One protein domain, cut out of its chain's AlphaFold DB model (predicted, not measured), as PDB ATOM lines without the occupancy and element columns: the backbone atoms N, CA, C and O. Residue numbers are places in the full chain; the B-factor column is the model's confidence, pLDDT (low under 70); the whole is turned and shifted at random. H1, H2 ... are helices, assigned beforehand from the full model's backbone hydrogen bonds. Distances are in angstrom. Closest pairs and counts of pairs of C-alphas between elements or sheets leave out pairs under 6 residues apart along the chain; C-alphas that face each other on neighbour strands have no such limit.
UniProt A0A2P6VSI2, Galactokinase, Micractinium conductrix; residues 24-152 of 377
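This is residues 24 to 152 of the 377 residues of the protein "Galactokinase" of Micractinium conductrix (UniProt A0A2P6VSI2). What shape do these helices make? Two helical lobes lie at the two ends of the long axis, H1, H2 and H3 in one and H4 and H5 in the other, with H6 between them, well joined to H5 and only just touching H2. Two long links, residues 78 to 94 and residues 125 to 142, hold no named element. What is it made of, and how large is it? The printed part has 129 residues with six named helices, H1 to H6 in order, and no named strand; its class is all helix. It is only just compact, close to loose, with a radius of gyration of the C-alphas of 16.7 A and spans of 52 by 37 by 27 A.

How do the first three helices stand? H1, residues 28 to 38, touches H3, residues 64 to 77, with residues 65 to 69 of H3 alone; the C-alphas of Val 31 and Leu 69 are the closest, 7.4 A apart, and the helices run the same way at a shallow tilt of 34.5 degrees, only just short of steep. H2, residues 48 to 61, forms a helical hairpin with H3, opposite ways at a shallow tilt of 21 degrees, their closest C-alphas those of Ala 55 and Ala 70 at 4.4 A. H1 and H2 are apart. What of the last three? H4, residues 95 to 104, touches H5, residues 113 to 124, closest at the C-alphas of Val 95 and Lys 113, 6.0 A, the same way at a shallow tilt of 34.7 degrees, only just short of steep. H6, residues 143 to 152, touches residues 119 to 124 of H5 alone, about perpendicular at 87 degrees; the closest C-alphas, of Asp 122 and Gly 143, are 4.4 A apart. H6 only just touches H2, by residues 49 to 52 alone, with 3 pairs of C-alphas within 8 A, the closest those of Gly 49 and Trp 152 at 5.7 A. Are the helix backbones complete? In H1, H2, H3 and H4 every O i to N i+4 pair is within hydrogen-bond range; in H5 6 of 8 are, and in H6 5 of 6.

Where does the first helix begin and the last end? H1 begins at C-alpha 28 at (-17.878, -17.716, 61.957), and H6 ends at C-alpha 152 at (-0.127, -0.000, 42.817). Which helices are longest? H2 and H3 have 14 residues each and measure 20.2 A and 19.8 A from first to last C-alpha; H5 measures 17.6 A.

How far does it reach, and is it cut? The two C-alphas farthest apart, those of Ser 25 and Lys 94, are 52.4 A apart, and the printed part has no cut. Where is confidence low? The mean pLDDT of the printed part is 77.7; residues 24 to 26, residue 28, residues 30 to 42 and residues 126 to 139 are under 70.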
ATOM      1  N   ASP A  24     -13.990 -23.758  55.210       58.66
ATOM      2  CA  ASP A  24     -15.451 -23.891  55.339       58.66
ATOM      3  C   ASP A  24     -15.909 -24.572  56.632       58.66
ATOM      4  O   ASP A  24     -17.076 -24.489  57.003       58.66
ATOM      5  N   SER A  25     -14.996 -25.259  57.319       64.88
ATOM      6  CA  SER A  25     -15.256 -25.883  58.619       64.88
ATOM      7  C   SER A  25     -14.950 -24.963  59.802       64.88
ATOM      8  O   SER A  25     -15.189 -25.347  60.948       64.88
ATOM      9  N   LEU A  26     -14.416 -23.760  59.547       64.62
ATOM     10  CA  LEU A  26     -14.164 -22.779  60.594       64.62
ATOM     11  C   LEU A  26     -15.487 -22.129  61.010       64.62
ATOM     12  O   LEU A  26     -16.210 -21.617  60.153       64.62
ATOM     13  N   PRO A  27     -15.816 -22.116  62.309       71.00
ATOM     14  CA  PRO A  27     -17.003 -21.417  62.758       71.00
ATOM     15  C   PRO A  27     -16.832 -19.889  62.563       71.00
ATOM     16  O   PRO A  27     -15.701 -19.385  62.580       71.00
ATOM     17  N   PRO A  28     -17.928 -19.141  62.316       66.44
ATOM     18  CA  PRO A  28     -17.878 -17.716  61.957       66.44
ATOM     19  C   PRO A  28     -17.131 -16.831  62.965       66.44
ATOM     20  O   PRO A  28     -16.422 -15.905  62.582       66.44
ATOM     21  N   ASP A  29     -17.212 -17.171  64.248       70.12
ATOM     22  CA  ASP A  29     -16.483 -16.535  65.351       70.12
ATOM     23  C   ASP A  29     -14.955 -16.677  65.225       70.12
ATOM     24  O   ASP A  29     -14.200 -15.799  65.633       70.12
ATOM     25  N   THR A  30     -14.470 -17.763  64.620       64.81
ATOM     26  CA  THR A  30     -13.045 -17.968  64.337       64.81
ATOM     27  C   THR A  30     -12.588 -17.107  63.166       64.81
ATOM     28  O   THR A  30     -11.475 -16.588  63.193       64.81
ATOM     29  N   VAL A  31     -13.447 -16.907  62.164       63.47
ATOM     30  CA  VAL A  31     -13.194 -15.992  61.041       63.47
ATOM     31  C   VAL A  31     -13.144 -14.546  61.538       63.47
ATOM     32  O   VAL A  31     -12.193 -13.829  61.229       63.47
ATOM     33  N   GLU A  32     -14.092 -14.141  62.388       63.47
ATOM     34  CA  GLU A  32     -14.075 -12.839  63.069       63.47
ATOM     35  C   GLU A  32     -12.821 -12.672  63.925       63.47
ATOM     36  O   GLU A  32     -12.125 -11.665  63.821       63.47
ATOM     37  N   ARG A  33     -12.437 -13.699  64.684       62.16
ATOM     38  CA  ARG A  33     -11.220 -13.655  65.494       62.16
ATOM     39  C   ARG A  33      -9.946 -13.606  64.648       62.16
ATOM     40  O   ARG A  33      -8.995 -12.958  65.059       62.16
ATOM     41  N   ILE A  34      -9.898 -14.230  63.467       65.62
ATOM     42  CA  ILE A  34      -8.784 -14.084  62.506       65.62
ATOM     43  C   ILE A  34      -8.701 -12.638  61.999       65.62
ATOM     44  O   ILE A  34      -7.605 -12.088  61.884       65.62
ATOM     45  N   LEU A  35      -9.848 -12.009  61.735       61.50
ATOM     46  CA  LEU A  35      -9.927 -10.609  61.319       61.50
ATOM     47  C   LEU A  35      -9.490  -9.651  62.445       61.50
ATOM     48  O   LEU A  35      -8.732  -8.716  62.181       61.50
ATOM     49  N   GLU A  36      -9.900  -9.912  63.689       61.84
ATOM     50  CA  GLU A  36      -9.524  -9.146  64.889       61.84
ATOM     51  C   GLU A  36      -8.055  -9.344  65.297       61.84
ATOM     52  O   GLU A  36      -7.402  -8.405  65.753       61.84
ATOM     53  N   LEU A  37      -7.514 -10.556  65.122       57.84
ATOM     54  CA  LEU A  37      -6.124 -10.901  65.447       57.84
ATOM     55  C   LEU A  37      -5.107 -10.366  64.432       57.84
ATOM     56  O   LEU A  37      -3.906 -10.398  64.708       57.84
ATOM     57  N   GLY A  38      -5.572  -9.803  63.316       49.56
ATOM     58  CA  GLY A  38      -4.825  -8.769  62.622       49.56
ATOM     59  C   GLY A  38      -4.719  -8.960  61.120       49.56
ATOM     60  O   GLY A  38      -3.899  -9.729  60.624       49.56
ATOM     61  N   TRP A  39      -5.396  -8.071  60.404       60.22
ATOM     62  CA  TRP A  39      -4.779  -7.454  59.237       60.22
ATOM     63  C   TRP A  39      -4.028  -6.235  59.750       60.22
ATOM     64  O   TRP A  39      -4.620  -5.272  60.239       60.22
ATOM     65  N   LEU A  40      -2.699  -6.333  59.763       57.78
ATOM     66  CA  LEU A  40      -1.854  -5.258  60.264       57.78
ATOM     67  C   LEU A  40      -2.141  -3.982  59.457       57.78
ATOM     68  O   LEU A  40      -2.274  -4.066  58.232       57.78
ATOM     69  N   PRO A  41      -2.199  -2.799  60.102       61.06
ATOM     70  CA  PRO A  41      -2.289  -1.542  59.372       61.06
ATOM     71  C   PRO A  41      -1.185  -1.501  58.304       61.06
ATOM     72  O   PRO A  41      -0.088  -2.001  58.579       61.06
ATOM     73  N   PRO A  42      -1.434  -0.923  57.111       69.00
ATOM     74  CA  PRO A  42      -0.491  -0.962  56.000       69.00
ATOM     75  C   PRO A  42       0.925  -0.598  56.453       69.00
ATOM     76  O   PRO A  42       1.202   0.522  56.885       69.00
ATOM     77  N   THR A  43       1.832  -1.565  56.373       78.12
ATOM     78  CA  THR A  43       3.243  -1.395  56.702       78.12
ATOM     79  C   THR A  43       4.051  -1.238  55.413       78.12
ATOM     80  O   THR A  43       3.593  -1.596  54.329       78.12
ATOM     81  N   PRO A  44       5.310  -0.778  55.485       77.62
ATOM     82  CA  PRO A  44       6.195  -0.809  54.321       77.62
ATOM     83  C   PRO A  44       6.441  -2.218  53.742       77.62
ATOM     84  O   PRO A  44       6.931  -2.324  52.620       77.62
ATOM     85  N   LEU A  45       6.158  -3.283  54.508       83.38
ATOM     86  CA  LEU A  45       6.321  -4.683  54.094       83.38
ATOM     87  C   LEU A  45       5.038  -5.288  53.517       83.38
ATOM     88  O   LEU A  45       5.122  -6.169  52.667       83.38
ATOM     89  N   TYR A  46       3.889  -4.806  53.989       82.62
ATOM     90  CA  TYR A  46       2.559  -5.281  53.641       82.62
ATOM     91  C   TYR A  46       1.641  -4.075  53.458       82.62
ATOM     92  O   TYR A  46       1.251  -3.447  54.443       82.62
ATOM     93  N   ASP A  47       1.371  -3.700  52.214       84.31
ATOM     94  CA  ASP A  47       0.655  -2.464  51.890       84.31
ATOM     95  C   ASP A  47      -0.747  -2.714  51.318       84.31
ATOM     96  O   ASP A  47      -1.199  -3.851  51.203       84.31
ATOM     97  N   ARG A  48      -1.460  -1.635  50.970       82.06
ATOM     98  CA  ARG A  48      -2.827  -1.711  50.418       82.06
ATOM     99  C   ARG A  48      -2.890  -2.515  49.112       82.06
ATOM    100  O   ARG A  48      -3.922  -3.110  48.827       82.06
ATOM    101  N   GLY A  49      -1.797  -2.576  48.345       81.88
ATOM    102  CA  GLY A  49      -1.717  -3.416  47.152       81.88
ATOM    103  C   GLY A  49      -1.657  -4.910  47.483       81.88
ATOM    104  O   GLY A  49      -2.269  -5.711  46.779       81.88
ATOM    105  N   ASP A  50      -0.967  -5.297  48.560       83.19
ATOM    106  CA  ASP A  50      -0.982  -6.688  49.030       83.19
ATOM    107  C   ASP A  50      -2.348  -7.066  49.605       83.19
ATOM    108  O   ASP A  50      -2.872  -8.120  49.256       83.19
ATOM    109  N   LEU A  51      -2.955  -6.167  50.389       83.00
ATOM    110  CA  LEU A  51      -4.303  -6.346  50.931       83.00
ATOM    111  C   LEU A  51      -5.328  -6.592  49.820       83.00
ATOM    112  O   LEU A  51      -6.143  -7.504  49.923       83.00
ATOM    113  N   LEU A  52      -5.245  -5.831  48.722       80.38
ATOM    114  CA  LEU A  52      -6.072  -6.080  47.546       80.38
ATOM    115  C   LEU A  52      -5.823  -7.462  46.958       80.38
ATOM    116  O   LEU A  52      -6.776  -8.164  46.630       80.38
ATOM    117  N   ARG A  53      -4.553  -7.819  46.734       80.75
ATOM    118  CA  ARG A  53      -4.205  -9.087  46.088       80.75
ATOM    119  C   ARG A  53      -4.756 -10.260  46.893       80.75
ATOM    120  O   ARG A  53      -5.315 -11.176  46.298       80.75
ATOM    121  N   ASP A  54      -4.633 -10.199  48.214       83.62
ATOM    122  CA  ASP A  54      -5.137 -11.229  49.115       83.62
ATOM    123  C   ASP A  54      -6.673 -11.246  49.131       83.62
ATOM    124  O   ASP A  54      -7.262 -12.317  49.004       83.62
ATOM    125  N   ALA A  55      -7.332 -10.081  49.165       82.50
ATOM    126  CA  ALA A  55      -8.790  -9.975  49.055       82.50
ATOM    127  C   ALA A  55      -9.320 -10.563  47.735       82.50
ATOM    128  O   ALA A  55     -10.260 -11.354  47.731       82.50
ATOM    129  N   ALA A  56      -8.682 -10.233  46.611       79.88
ATOM    130  CA  ALA A  56      -9.035 -10.764  45.300       79.88
ATOM    131  C   ALA A  56      -8.779 -12.275  45.209       79.88
ATOM    132  O   ALA A  56      -9.612 -13.007  44.683       79.88
ATOM    133  N   ALA A  57      -7.655 -12.758  45.746       82.19
ATOM    134  CA  ALA A  57      -7.353 -14.184  45.784       82.19
ATOM    135  C   ALA A  57      -8.399 -14.957  46.597       82.19
ATOM    136  O   ALA A  57      -8.880 -15.983  46.124       82.19
ATOM    137  N   LEU A  58      -8.787 -14.440  47.769       82.31
ATOM    138  CA  LEU A  58      -9.833 -15.013  48.618       82.31
ATOM    139  C   LEU A  58     -11.199 -15.020  47.918       82.31
ATOM    140  O   LEU A  58     -11.881 -16.041  47.935       82.31
ATOM    141  N   ALA A  59     -11.563 -13.935  47.228       81.31
ATOM    142  CA  ALA A  59     -12.802 -13.874  46.452       81.31
ATOM    143  C   ALA A  59     -12.845 -14.931  45.332       81.31
ATOM    144  O   ALA A  59     -13.890 -15.530  45.087       81.31
ATOM    145  N   CYS A  60     -11.707 -15.207  44.688       79.25
ATOM    146  CA  CYS A  60     -11.595 -16.205  43.621       79.25
ATOM    147  C   CYS A  60     -11.677 -17.664  44.102       79.25
ATOM    148  O   CYS A  60     -11.877 -18.547  43.270       79.25
ATOM    149  N   VAL A  61     -11.517 -17.946  45.403       82.81
ATOM    150  CA  VAL A  61     -11.652 -19.315  45.947       82.81
ATOM    151  C   VAL A  61     -13.093 -19.822  45.810       82.81
ATOM    152  O   VAL A  61     -13.303 -21.017  45.613       82.81
ATOM    153  N   GLY A  62     -14.080 -18.919  45.869       71.75
ATOM    154  CA  GLY A  62     -15.488 -19.229  45.609       71.75
ATOM    155  C   GLY A  62     -16.217 -19.979  46.730       71.75
ATOM    156  O   GLY A  62     -17.311 -20.487  46.491       71.75
ATOM    157  N   ASN A  63     -15.642 -20.059  47.933       82.75
ATOM    158  CA  ASN A  63     -16.312 -20.602  49.116       82.75
ATOM    159  C   ASN A  63     -16.788 -19.473  50.050       82.75
ATOM    160  O   ASN A  63     -16.222 -18.380  50.050       82.75
ATOM    161  N   SER A  64     -17.830 -19.722  50.850       79.69
ATOM    162  CA  SER A  64     -18.480 -18.659  51.634       79.69
ATOM    163  C   SER A  64     -17.529 -18.013  52.641       79.69
ATOM    164  O   SER A  64     -17.481 -16.793  52.733       79.69
ATOM    165  N   ALA A  65     -16.692 -18.805  53.320       76.50
ATOM    166  CA  ALA A  65     -15.742 -18.289  54.302       76.50
ATOM    167  C   ALA A  65     -14.672 -17.367  53.681       76.50
ATOM    168  O   ALA A  65     -14.361 -16.317  54.247       76.50
ATOM    169  N   CYS A  66     -14.108 -17.708  52.512       79.56
ATOM    170  CA  CYS A  66     -13.161 -16.814  51.836       79.56
ATOM    171  C   CYS A  66     -13.869 -15.615  51.206       79.56
ATOM    172  O   CYS A  66     -13.282 -14.538  51.174       79.56
ATOM    173  N   THR A  67     -15.111 -15.762  50.736       80.94
ATOM    174  CA  THR A  67     -15.913 -14.634  50.241       80.94
ATOM    175  C   THR A  67     -16.225 -13.631  51.355       80.94
ATOM    176  O   THR A  67     -16.083 -12.426  51.136       80.94
ATOM    177  N   ASP A  68     -16.561 -14.097  52.559       79.88
ATOM    178  CA  ASP A  68     -16.802 -13.239  53.723       79.88
ATOM    179  C   ASP A  68     -15.515 -12.515  54.141       79.88
ATOM    180  O   ASP A  68     -15.505 -11.293  54.303       79.88
ATOM    181  N   LEU A  69     -14.393 -13.242  54.222       80.25
ATOM    182  CA  LEU A  69     -13.079 -12.649  54.479       80.25
ATOM    183  C   LEU A  69     -12.707 -11.610  53.418       80.25
ATOM    184  O   LEU A  69     -12.317 -10.499  53.762       80.25
ATOM    185  N   ALA A  70     -12.850 -11.943  52.136       82.12
ATOM    186  CA  ALA A  70     -12.567 -11.030  51.037       82.12
ATOM    187  C   ALA A  70     -13.400  -9.750  51.152       82.12
ATOM    188  O   ALA A  70     -12.844  -8.657  51.067       82.12
ATOM    189  N   SER A  71     -14.704  -9.878  51.414       80.25
ATOM    190  CA  SER A  71     -15.620  -8.742  51.577       80.25
ATOM    191  C   SER A  71     -15.152  -7.805  52.690       80.25
ATOM    192  O   SER A  71     -15.034  -6.602  52.474       80.25
ATOM    193  N   ARG A  72     -14.748  -8.354  53.841       80.44
ATOM    194  CA  ARG A  72     -14.186  -7.571  54.954       80.44
ATOM    195  C   ARG A  72     -12.877  -6.863  54.600       80.44
ATOM    196  O   ARG A  72     -12.636  -5.746  55.053       80.44
ATOM    197  N   LEU A  73     -12.020  -7.473  53.784       81.62
ATOM    198  CA  LEU A  73     -10.785  -6.825  53.325       81.62
ATOM    199  C   LEU A  73     -11.058  -5.710  52.323       81.62
ATOM    200  O   LEU A  73     -10.403  -4.666  52.351       81.62
ATOM    201  N   PHE A  74     -12.051  -5.903  51.464       81.81
ATOM    202  CA  PHE A  74     -12.502  -4.868  50.551       81.81
ATOM    203  C   PHE A  74     -13.160  -3.689  51.277       81.81
ATOM    204  O   PHE A  74     -12.890  -2.546  50.901       81.81
ATOM    205  N   GLU A  75     -13.909  -3.934  52.359       80.56
ATOM    206  CA  GLU A  75     -14.415  -2.888  53.265       80.56
ATOM    207  C   GLU A  75     -13.263  -2.043  53.836       80.56
ATOM    208  O   GLU A  75     -13.336  -0.815  53.843       80.56
ATOM    209  N   GLN A  76     -12.148  -2.665  54.239       81.31
ATOM    210  CA  GLN A  76     -10.968  -1.926  54.717       81.31
ATOM    211  C   GLN A  76     -10.295  -1.090  53.617       81.31
ATOM    212  O   GLN A  76      -9.753  -0.009  53.882       81.31
ATOM    213  N   LEU A  77     -10.297  -1.579  52.375       80.31
ATOM    214  CA  LEU A  77      -9.755  -0.844  51.233       80.31
ATOM    215  C   LEU A  77     -10.658   0.329  50.836       80.31
ATOM    216  O   LEU A  77     -10.136   1.403  50.527       80.31
ATOM    217  N   SER A  78     -11.977   0.140  50.906       83.81
ATOM    218  CA  SER A  78     -13.013   1.098  50.504       83.81
ATOM    219  C   SER A  78     -13.951   1.428  51.674       83.81
ATOM    220  O   SER A  78     -15.141   1.128  51.603       83.81
ATOM    221  N   PRO A  79     -13.473   2.101  52.737       82.50
ATOM    222  CA  PRO A  79     -14.246   2.303  53.971       82.50
ATOM    223  C   PRO A  79     -15.498   3.172  53.796       82.50
ATOM    224  O   PRO A  79     -16.269   3.343  54.735       82.50
ATOM    225  N   ARG A  80     -15.663   3.783  52.618       84.25
ATOM    226  CA  ARG A  80     -16.767   4.682  52.278       84.25
ATOM    227  C   ARG A  80     -17.740   4.090  51.267       84.25
ATOM    228  O   ARG A  80     -18.732   4.740  50.961       84.25
ATOM    229  N   LEU A  81     -17.470   2.890  50.753       83.25
ATOM    230  CA  LEU A  81     -18.336   2.237  49.778       83.25
ATOM    231  C   LEU A  81     -19.741   2.057  50.374       83.25
ATOM    232  O   LEU A  81     -19.884   1.529  51.472       83.25
ATOM    233  N   GLY A  82     -20.765   2.526  49.662       78.69
ATOM    234  CA  GLY A  82     -22.161   2.461  50.101       78.69
ATOM    235  C   GLY A  82     -22.557   3.439  51.213       78.69
ATOM    236  O   GLY A  82     -23.697   3.380  51.666       78.69
ATOM    237  N   LEU A  83     -21.663   4.333  51.661       84.19
ATOM    238  CA  LEU A  83     -22.026   5.393  52.604       84.19
ATOM    239  C   LEU A  83     -22.767   6.536  51.907       84.19
ATOM    240  O   LEU A  83     -22.517   6.848  50.741       84.19
ATOM    241  N   ASP A  84     -23.611   7.225  52.672       85.00
ATOM    242  CA  ASP A  84     -24.213   8.475  52.228       85.00
ATOM    243  C   ASP A  84     -23.148   9.551  51.987       85.00
ATOM    244  O   ASP A  84     -22.134   9.659  52.688       85.00
ATOM    245  N   LEU A  85     -23.407  10.392  50.986       84.12
ATOM    246  CA  LEU A  85     -22.542  11.516  50.666       84.12
ATOM    247  C   LEU A  85     -22.536  12.543  51.812       84.12
ATOM    248  O   LEU A  85     -23.581  12.855  52.394       84.12
ATOM    249  N   PRO A  86     -21.371  13.129  52.130       82.88
ATOM    250  CA  PRO A  86     -21.204  13.942  53.319       82.88
ATOM    251  C   PRO A  86     -21.968  15.253  53.136       82.88
ATOM    252  O   PRO A  86     -21.933  15.885  52.073       82.88
ATOM    253  N   GLY A  87     -22.728  15.630  54.163       78.50
ATOM    254  CA  GLY A  87     -23.619  16.789  54.118       78.50
ATOM    255  C   GLY A  87     -24.748  16.695  53.080       78.50
ATOM    256  O   GLY A  87     -25.291  17.736  52.712       78.50
ATOM    257  N   GLY A  88     -25.083  15.494  52.585       80.75
ATOM    258  CA  GLY A  88     -26.124  15.294  51.569       80.75
ATOM    259  C   GLY A  88     -25.751  15.867  50.200       80.75
ATOM    260  O   GLY A  88     -26.623  16.329  49.464       80.75
ATOM    261  N   ALA A  89     -24.453  15.909  49.883       83.00
ATOM    262  CA  ALA A  89     -23.971  16.429  48.613       83.00
ATOM    263  C   ALA A  89     -24.569  15.651  47.427       83.00
ATOM    264  O   ALA A  89     -24.622  14.429  47.422       83.00
ATOM    265  N   THR A  90     -24.974  16.379  46.396       86.69
ATOM    266  CA  THR A  90     -25.537  15.861  45.140       86.69
ATOM    267  C   THR A  90     -24.783  16.448  43.950       86.69
ATOM    268  O   THR A  90     -24.089  17.457  44.084       86.69
ATOM    269  N   GLU A  91     -24.973  15.906  42.748       85.12
ATOM    270  CA  GLU A  91     -24.383  16.464  41.522       85.12
ATOM    271  C   GLU A  91     -24.778  17.944  41.295       85.12
ATOM    272  O   GLU A  91     -23.997  18.792  40.834       85.12
ATOM    273  N   SER A  92     -25.995  18.302  41.710       86.69
ATOM    274  CA  SER A  92     -26.529  19.665  41.659       86.69
ATOM    275  C   SER A  92     -25.977  20.600  42.743       86.69
ATOM    276  O   SER A  92     -26.172  21.814  42.654       86.69
ATOM    277  N   SER A  93     -25.228  20.085  43.721       89.06
ATOM    278  CA  SER A  93     -24.633  20.883  44.794       89.06
ATOM    279  C   SER A  93     -23.656  21.941  44.276       89.06
ATOM    280  O   SER A  93     -23.028  21.825  43.215       89.06
ATOM    281  N   LYS A  94     -23.524  23.031  45.038       90.75
ATOM    282  CA  LYS A  94     -22.596  24.121  44.710       90.75
ATOM    283  C   LYS A  94     -21.153  23.650  44.911       90.75
ATOM    284  O   LYS A  94     -20.869  22.856  45.803       90.75
ATOM    285  N   VAL A  95     -20.210  24.225  44.160       90.00
ATOM    286  CA  VAL A  95     -18.769  23.903  44.270       90.00
ATOM    287  C   VAL A  95     -18.256  24.011  45.712       90.00
ATOM    288  O   VAL A  95     -17.428  23.210  46.131       90.00
ATOM    289  N   ALA A  96     -18.763  24.968  46.494       89.31
ATOM    290  CA  ALA A  96     -18.399  25.123  47.903       89.31
ATOM    291  C   ALA A  96     -18.811  23.916  48.769       89.31
ATOM    292  O   ALA A  96     -18.030  23.490  49.615       89.31
ATOM    293  N   GLN A  97     -19.993  23.341  48.526       87.50
ATOM    294  CA  GLN A  97     -20.484  22.151  49.230       87.50
ATOM    295  C   GLN A  97     -19.681  20.911  48.830       87.50
ATOM    296  O   GLN A  97     -19.249  20.161  49.696       87.50
ATOM    297  N   LEU A  98     -19.367  20.756  47.540       89.00
ATOM    298  CA  LEU A  98     -18.511  19.665  47.058       89.00
ATOM    299  C   LEU A  98     -17.076  19.758  47.608       89.00
ATOM    300  O   LEU A  98     -16.472  18.753  47.967       89.00
ATOM    301  N   LYS A  99     -16.528  20.971  47.753       89.56
ATOM    302  CA  LYS A  99     -15.225  21.174  48.406       89.56
ATOM    303  C   LYS A  99     -15.269  20.881  49.907       89.56
ATOM    304  O   LYS A  99     -14.286  20.370  50.438       89.56
ATOM    305  N   ALA A 100     -16.374  21.197  50.584       89.12
ATOM    306  CA  ALA A 100     -16.572  20.837  51.986       89.12
ATOM    307  C   ALA A 100     -16.629  19.310  52.158       89.12
ATOM    308  O   ALA A 100     -15.899  18.787  52.994       89.12
ATOM    309  N   ALA A 101     -17.368  18.617  51.285       87.50
ATOM    310  CA  ALA A 101     -17.410  17.158  51.197       87.50
ATOM    311  C   ALA A 101     -16.012  16.545  51.006       87.50
ATOM    312  O   ALA A 101     -15.595  15.675  51.768       87.50
ATOM    313  N   CYS A 102     -15.225  17.053  50.047       88.75
ATOM    314  CA  CYS A 102     -13.834  16.624  49.884       88.75
ATOM    315  C   CYS A 102     -12.997  16.866  51.146       88.75
ATOM    316  O   CYS A 102     -12.218  16.000  51.529       88.75
ATOM    317  N   LYS A 103     -13.139  18.028  51.795       90.44
ATOM    318  CA  LYS A 103     -12.357  18.389  52.983       90.44
ATOM    319  C   LYS A 103     -12.681  17.497  54.181       90.44
ATOM    320  O   LYS A 103     -11.755  17.067  54.861       90.44
ATOM    321  N   GLU A 104     -13.958  17.214  54.418       88.12
ATOM    322  CA  GLU A 104     -14.421  16.293  55.464       88.12
ATOM    323  C   GLU A 104     -13.793  14.906  55.298       88.12
ATOM    324  O   GLU A 104     -13.371  14.267  56.257       88.12
ATOM    325  N   TRP A 105     -13.638  14.483  54.048       86.31
ATOM    326  CA  TRP A 105     -13.067  13.198  53.682       86.31
ATOM    327  C   TRP A 105     -11.555  13.216  53.414       86.31
ATOM    328  O   TRP A 105     -10.994  12.193  53.009       86.31
ATOM    329  N   GLY A 106     -10.873  14.341  53.650       85.75
ATOM    330  CA  GLY A 106      -9.426  14.473  53.446       85.75
ATOM    331  C   GLY A 106      -8.975  14.351  51.982       85.75
ATOM    332  O   GLY A 106      -7.818  14.033  51.718       85.75
ATOM    333  N   LEU A 107      -9.876  14.576  51.026       87.50
ATOM    334  CA  LEU A 107      -9.613  14.517  49.591       87.50
ATOM    335  C   LEU A 107      -9.082  15.858  49.068       87.50
ATOM    336  O   LEU A 107      -9.348  16.927  49.620       87.50
ATOM    337  N   ALA A 108      -8.372  15.814  47.938       87.69
ATOM    338  CA  ALA A 108      -7.951  17.024  47.242       87.69
ATOM    339  C   ALA A 108      -9.169  17.867  46.812       87.69
ATOM    340  O   ALA A 108     -10.145  17.342  46.281       87.69
ATOM    341  N   VAL A 109      -9.092  19.188  47.000       88.94
ATOM    342  CA  VAL A 109     -10.175  20.159  46.712       88.94
ATOM    343  C   VAL A 109      -9.996  20.926  45.392       88.94
ATOM    344  O   VAL A 109     -10.810  21.789  45.058       88.94
ATOM    345  N   GLY A 110      -8.924  20.649  44.645       88.50
ATOM    346  CA  GLY A 110      -8.645  21.268  43.343       88.50
ATOM    347  C   GLY A 110      -9.392  20.597  42.184       88.50
ATOM    348  O   GLY A 110      -9.734  19.415  42.278       88.50
ATOM    349  N   GLY A 111      -9.605  21.347  41.100       89.19
ATOM    350  CA  GLY A 111     -10.210  20.853  39.858       89.19
ATOM    351  C   GLY A 111     -11.494  21.572  39.438       89.19
ATOM    352  O   GLY A 111     -11.958  22.504  40.105       89.19
ATOM    353  N   SER A 112     -12.053  21.131  38.314       91.75
ATOM    354  CA  SER A 112     -13.363  21.558  37.810       91.75
ATOM    355  C   SER A 112     -14.511  20.988  38.668       91.75
ATOM    356  O   SER A 112     -14.327  20.032  39.419       91.75
ATOM    357  N   LYS A 113     -15.723  21.571  38.600       89.19
ATOM    358  CA  LYS A 113     -16.888  21.052  39.354       89.19
ATOM    359  C   LYS A 113     -17.141  19.552  39.072       89.19
ATOM    360  O   LYS A 113     -17.318  18.830  40.054       89.19
ATOM    361  N   PRO A 114     -17.124  19.080  37.807       87.94
ATOM    362  CA  PRO A 114     -17.282  17.658  37.499       87.94
ATOM    363  C   PRO A 114     -16.195  16.783  38.125       87.94
ATOM    364  O   PRO A 114     -16.508  15.747  38.694       87.94
ATOM    365  N   GLU A 115     -14.932  17.218  38.119       88.00
ATOM    366  CA  GLU A 115     -13.829  16.464  38.739       88.00
ATOM    367  C   GLU A 115     -13.981  16.328  40.257       88.00
ATOM    368  O   GLU A 115     -13.671  15.283  40.827       88.00
ATOM    369  N   ILE A 116     -14.434  17.388  40.932       87.69
ATOM    370  CA  ILE A 116     -14.660  17.369  42.383       87.69
ATOM    371  C   ILE A 116     -15.852  16.462  42.712       87.69
ATOM    372  O   ILE A 116     -15.771  15.686  43.661       87.69
ATOM    373  N   TRP A 117     -16.932  16.533  41.922       88.06
ATOM    374  CA  TRP A 117     -18.077  15.629  42.051       88.06
ATOM    375  C   TRP A 117     -17.652  14.171  41.874       88.06
ATOM    376  O   TRP A 117     -17.876  13.365  42.773       88.06
ATOM    377  N   GLN A 118     -16.947  13.863  40.783       86.88
ATOM    378  CA  GLN A 118     -16.477  12.516  40.483       86.88
ATOM    379  C   GLN A 118     -15.595  11.962  41.603       86.88
ATOM    380  O   GLN A 118     -15.807  10.850  42.062       86.88
ATOM    381  N   ARG A 119     -14.670  12.769  42.137       87.12
ATOM    382  CA  ARG A 119     -13.782  12.359  43.237       87.12
ATOM    383  C   ARG A 119     -14.531  11.977  44.515       87.12
ATOM    384  O   ARG A 119     -14.053  11.125  45.261       87.12
ATOM    385  N   VAL A 120     -15.646  12.646  44.802       86.06
ATOM    386  CA  VAL A 120     -16.513  12.343  45.948       86.06
ATOM    387  C   VAL A 120     -17.342  11.092  45.655       86.06
ATOM    388  O   VAL A 120     -17.397  10.196  46.493       86.06
ATOM    389  N   LEU A 121     -17.906  10.996  44.452       85.62
ATOM    390  CA  LEU A 121     -18.694   9.852  43.998       85.62
ATOM    391  C   LEU A 121     -17.873   8.549  43.994       85.62
ATOM    392  O   LEU A 121     -18.317   7.532  44.518       85.62
ATOM    393  N   ASP A 122     -16.626   8.613  43.529       85.94
ATOM    394  CA  ASP A 122     -15.661   7.507  43.492       85.94
ATOM    395  C   ASP A 122     -15.355   6.905  44.879       85.94
ATOM    396  O   ASP A 122     -14.792   5.813  44.978       85.94
ATOM    397  N   GLN A 123     -15.661   7.602  45.978       83.50
ATOM    398  CA  GLN A 123     -15.483   7.058  47.330       83.50
ATOM    399  C   GLN A 123     -16.606   6.108  47.737       83.50
ATOM    400  O   GLN A 123     -16.356   5.175  48.496       83.50
ATOM    401  N   VAL A 124     -17.826   6.374  47.268       82.31
ATOM    402  CA  VAL A 124     -19.045   5.696  47.732       82.31
ATOM    403  C   VAL A 124     -19.580   4.684  46.742       82.31
ATOM    404  O   VAL A 124     -20.316   3.785  47.132       82.31
ATOM    405  N   GLN A 125     -19.181   4.795  45.480       77.12
ATOM    406  CA  GLN A 125     -19.543   3.853  44.436       77.12
ATOM    407  C   GLN A 125     -18.392   3.654  43.455       77.12
ATOM    408  O   GLN A 125     -17.372   4.353  43.483       77.12
ATOM    409  N   ASP A 126     -18.567   2.672  42.586       69.06
ATOM    410  CA  ASP A 126     -17.783   2.566  41.373       69.06
ATOM    411  C   ASP A 126     -18.378   3.468  40.287       69.06
ATOM    412  O   ASP A 126     -19.595   3.557  40.130       69.06
ATOM    413  N   SER A 127     -17.512   4.182  39.581       60.28
ATOM    414  CA  SER A 127     -17.881   5.171  38.569       60.28
ATOM    415  C   SER A 127     -17.712   4.693  37.137       60.28
ATOM    416  O   SER A 127     -18.072   5.410  36.208       60.28
ATOM    417  N   VAL A 128     -17.151   3.500  36.952       63.75
ATOM    418  CA  VAL A 128     -17.103   2.852  35.645       63.75
ATOM    419  C   VAL A 128     -18.469   2.243  35.389       63.75
ATOM    420  O   VAL A 128     -18.890   1.394  36.159       63.75
ATOM    421  N   GLU A 129     -19.145   2.679  34.335       63.97
ATOM    422  CA  GLU A 129     -20.399   2.075  33.890       63.97
ATOM    423  C   GLU A 129     -20.139   0.664  33.325       63.97
ATOM    424  O   GLU A 129     -19.095   0.406  32.719       63.97
ATOM    425  N   ASP A 130     -21.063  -0.266  33.560       62.56
ATOM    426  CA  ASP A 130     -21.073  -1.580  32.919       62.56
ATOM    427  C   ASP A 130     -21.437  -1.475  31.423       62.56
ATOM    428  O   ASP A 130     -21.657  -0.385  30.889       62.56
ATOM    429  N   GLU A 131     -21.473  -2.608  30.712       61.56
ATOM    430  CA  GLU A 131     -21.812  -2.641  29.277       61.56
ATOM    431  C   GLU A 131     -23.206  -2.049  28.973       61.56
ATOM    432  O   GLU A 131     -23.462  -1.650  27.835       61.56
ATOM    433  N   ASP A 132     -24.066  -1.924  29.991       66.81
ATOM    434  CA  ASP A 132     -25.422  -1.380  29.924       66.81
ATOM    435  C   ASP A 132     -25.511   0.097  30.377       66.81
ATOM    436  O   ASP A 132     -26.612   0.650  30.500       66.81
ATOM    437  N   GLY A 133     -24.379   0.766  30.630       62.53
ATOM    438  CA  GLY A 133     -24.354   2.164  31.072       62.53
ATOM    439  C   GLY A 133     -24.806   2.355  32.526       62.53
ATOM    440  O   GLY A 133     -25.195   3.457  32.914       62.53
ATOM    441  N   GLN A 134     -24.842   1.286  33.329       60.34
ATOM    442  CA  GLN A 134     -25.265   1.314  34.727       60.34
ATOM    443  C   GLN A 134     -24.060   1.192  35.668       60.34
ATOM    444  O   GLN A 134     -23.055   0.571  35.328       60.34
ATOM    445  N   PRO A 135     -24.123   1.752  36.887       56.53
ATOM    446  CA  PRO A 135     -23.100   1.489  37.888       56.53
ATOM    447  C   PRO A 135     -23.077  -0.018  38.221       56.53
ATOM    448  O   PRO A 135     -24.131  -0.600  38.509       56.53
ATOM    449  N   PRO A 136     -21.902  -0.673  38.207       60.28
ATOM    450  CA  PRO A 136     -21.788  -2.118  38.308       60.28
ATOM    451  C   PRO A 136     -22.287  -2.590  39.668       60.28
ATOM    452  O   PRO A 136     -21.668  -2.357  40.707       60.28
ATOM    453  N   LYS A 137     -23.398  -3.331  39.645       57.34
ATOM    454  CA  LYS A 137     -24.102  -3.838  40.838       57.34
ATOM    455  C   LYS A 137     -23.266  -4.773  41.717       57.34
ATOM    456  O   LYS A 137     -23.664  -5.070  42.839       57.34
ATOM    457  N   HIS A 138     -22.133  -5.257  41.209       58.19
ATOM    458  CA  HIS A 138     -21.310  -6.286  41.844       58.19
ATOM    459  C   HIS A 138     -19.876  -5.837  42.139       58.19
ATOM    460  O   HIS A 138     -19.043  -6.672  42.500       58.19
ATOM    461  N   CYS A 139     -19.546  -4.547  41.985       64.06
ATOM    462  CA  CYS A 139     -18.211  -4.107  42.361       64.06
ATOM    463  C   CYS A 139     -18.077  -3.978  43.883       64.06
ATOM    464  O   CYS A 139     -18.700  -3.134  44.517       64.06
ATOM    465  N   ILE A 140     -17.205  -4.803  44.452       74.31
ATOM    466  CA  ILE A 140     -16.884  -4.839  45.884       74.31
ATOM    467  C   ILE A 140     -15.845  -3.787  46.306       74.31
ATOM    468  O   ILE A 140     -15.435  -3.759  47.459       74.31
ATOM    469  N   VAL A 141     -15.407  -2.904  45.399       75.50
ATOM    470  CA  VAL A 141     -14.476  -1.799  45.690       75.50
ATOM    471  C   VAL A 141     -14.957  -0.497  45.063       75.50
ATOM    472  O   VAL A 141     -15.546  -0.503  43.987       75.50
ATOM    473  N   SER A 142     -14.670   0.634  45.705       81.31
ATOM    474  CA  SER A 142     -15.049   1.940  45.157       81.31
ATOM    475  C   SER A 142     -14.176   2.332  43.954       81.31
ATOM    476  O   SER A 142     -13.055   1.829  43.790       81.31
ATOM    477  N   GLY A 143     -14.649   3.272  43.129       78.00
ATOM    478  CA  GLY A 143     -13.891   3.788  41.982       78.00
ATOM    479  C   GLY A 143     -12.543   4.394  42.394       78.00
ATOM    480  O   GLY A 143     -11.522   4.190  41.735       78.00
ATOM    481  N   ALA A 144     -12.497   5.049  43.556       78.69
ATOM    482  CA  ALA A 144     -11.287   5.626  44.131       78.69
ATOM    483  C   ALA A 144     -10.278   4.550  44.531       78.69
ATOM    484  O   ALA A 144      -9.094   4.674  44.220       78.69
ATOM    485  N   THR A 145     -10.751   3.483  45.177       78.38
ATOM    486  CA  THR A 145      -9.924   2.324  45.507       78.38
ATOM    487  C   THR A 145      -9.377   1.706  44.226       78.38
ATOM    488  O   THR A 145      -8.173   1.528  44.108       78.38
ATOM    489  N   ARG A 146     -10.199   1.481  43.198       78.12
ATOM    490  CA  ARG A 146      -9.716   0.975  41.904       78.12
ATOM    491  C   ARG A 146      -8.657   1.875  41.262       78.12
ATOM    492  O   ARG A 146      -7.635   1.368  40.802       78.12
ATOM    493  N   GLY A 147      -8.883   3.188  41.240       74.81
ATOM    494  CA  GLY A 147      -7.930   4.159  40.704       74.81
ATOM    495  C   GLY A 147      -6.598   4.144  41.458       74.81
ATOM    496  O   GLY A 147      -5.534   4.146  40.839       74.81
ATOM    497  N   GLU A 148      -6.644   4.043  42.789       73.69
ATOM    498  CA  GLU A 148      -5.459   3.845  43.627       73.69
ATOM    499  C   GLU A 148      -4.712   2.566  43.204       73.69
ATOM    500  O   GLU A 148      -3.501   2.582  42.968       73.69
ATOM    501  N   LEU A 149      -5.445   1.460  43.062       70.75
ATOM    502  CA  LEU A 149      -4.941   0.113  42.770       70.75
ATOM    503  C   LEU A 149      -4.343  -0.047  41.375       70.75
ATOM    504  O   LEU A 149      -3.359  -0.776  41.227       70.75
ATOM    505  N   ALA A 150      -4.847   0.681  40.381       75.12
ATOM    506  CA  ALA A 150      -4.217   0.749  39.066       75.12
ATOM    507  C   ALA A 150      -2.763   1.248  39.171       75.12
ATOM    508  O   ALA A 150      -1.867   0.687  38.543       75.12
ATOM    509  N   GLY A 151      -2.499   2.229  40.041       77.25
ATOM    510  CA  GLY A 151      -1.148   2.736  40.298       77.25
ATOM    511  C   GLY A 151      -0.272   1.812  41.152       77.25
ATOM    512  O   GLY A 151       0.957   1.901  41.100       77.25
ATOM    513  N   TRP A 152      -0.868   0.906  41.934       77.88
ATOM    514  CA  TRP A 152      -0.127  -0.000  42.817       77.88
ATOM    515  C   TRP A 152       0.667  -1.060  42.053       77.88
ATOM    516  O   TRP A 152       1.788  -1.377  42.460       77.88
TER     517      TRP A 152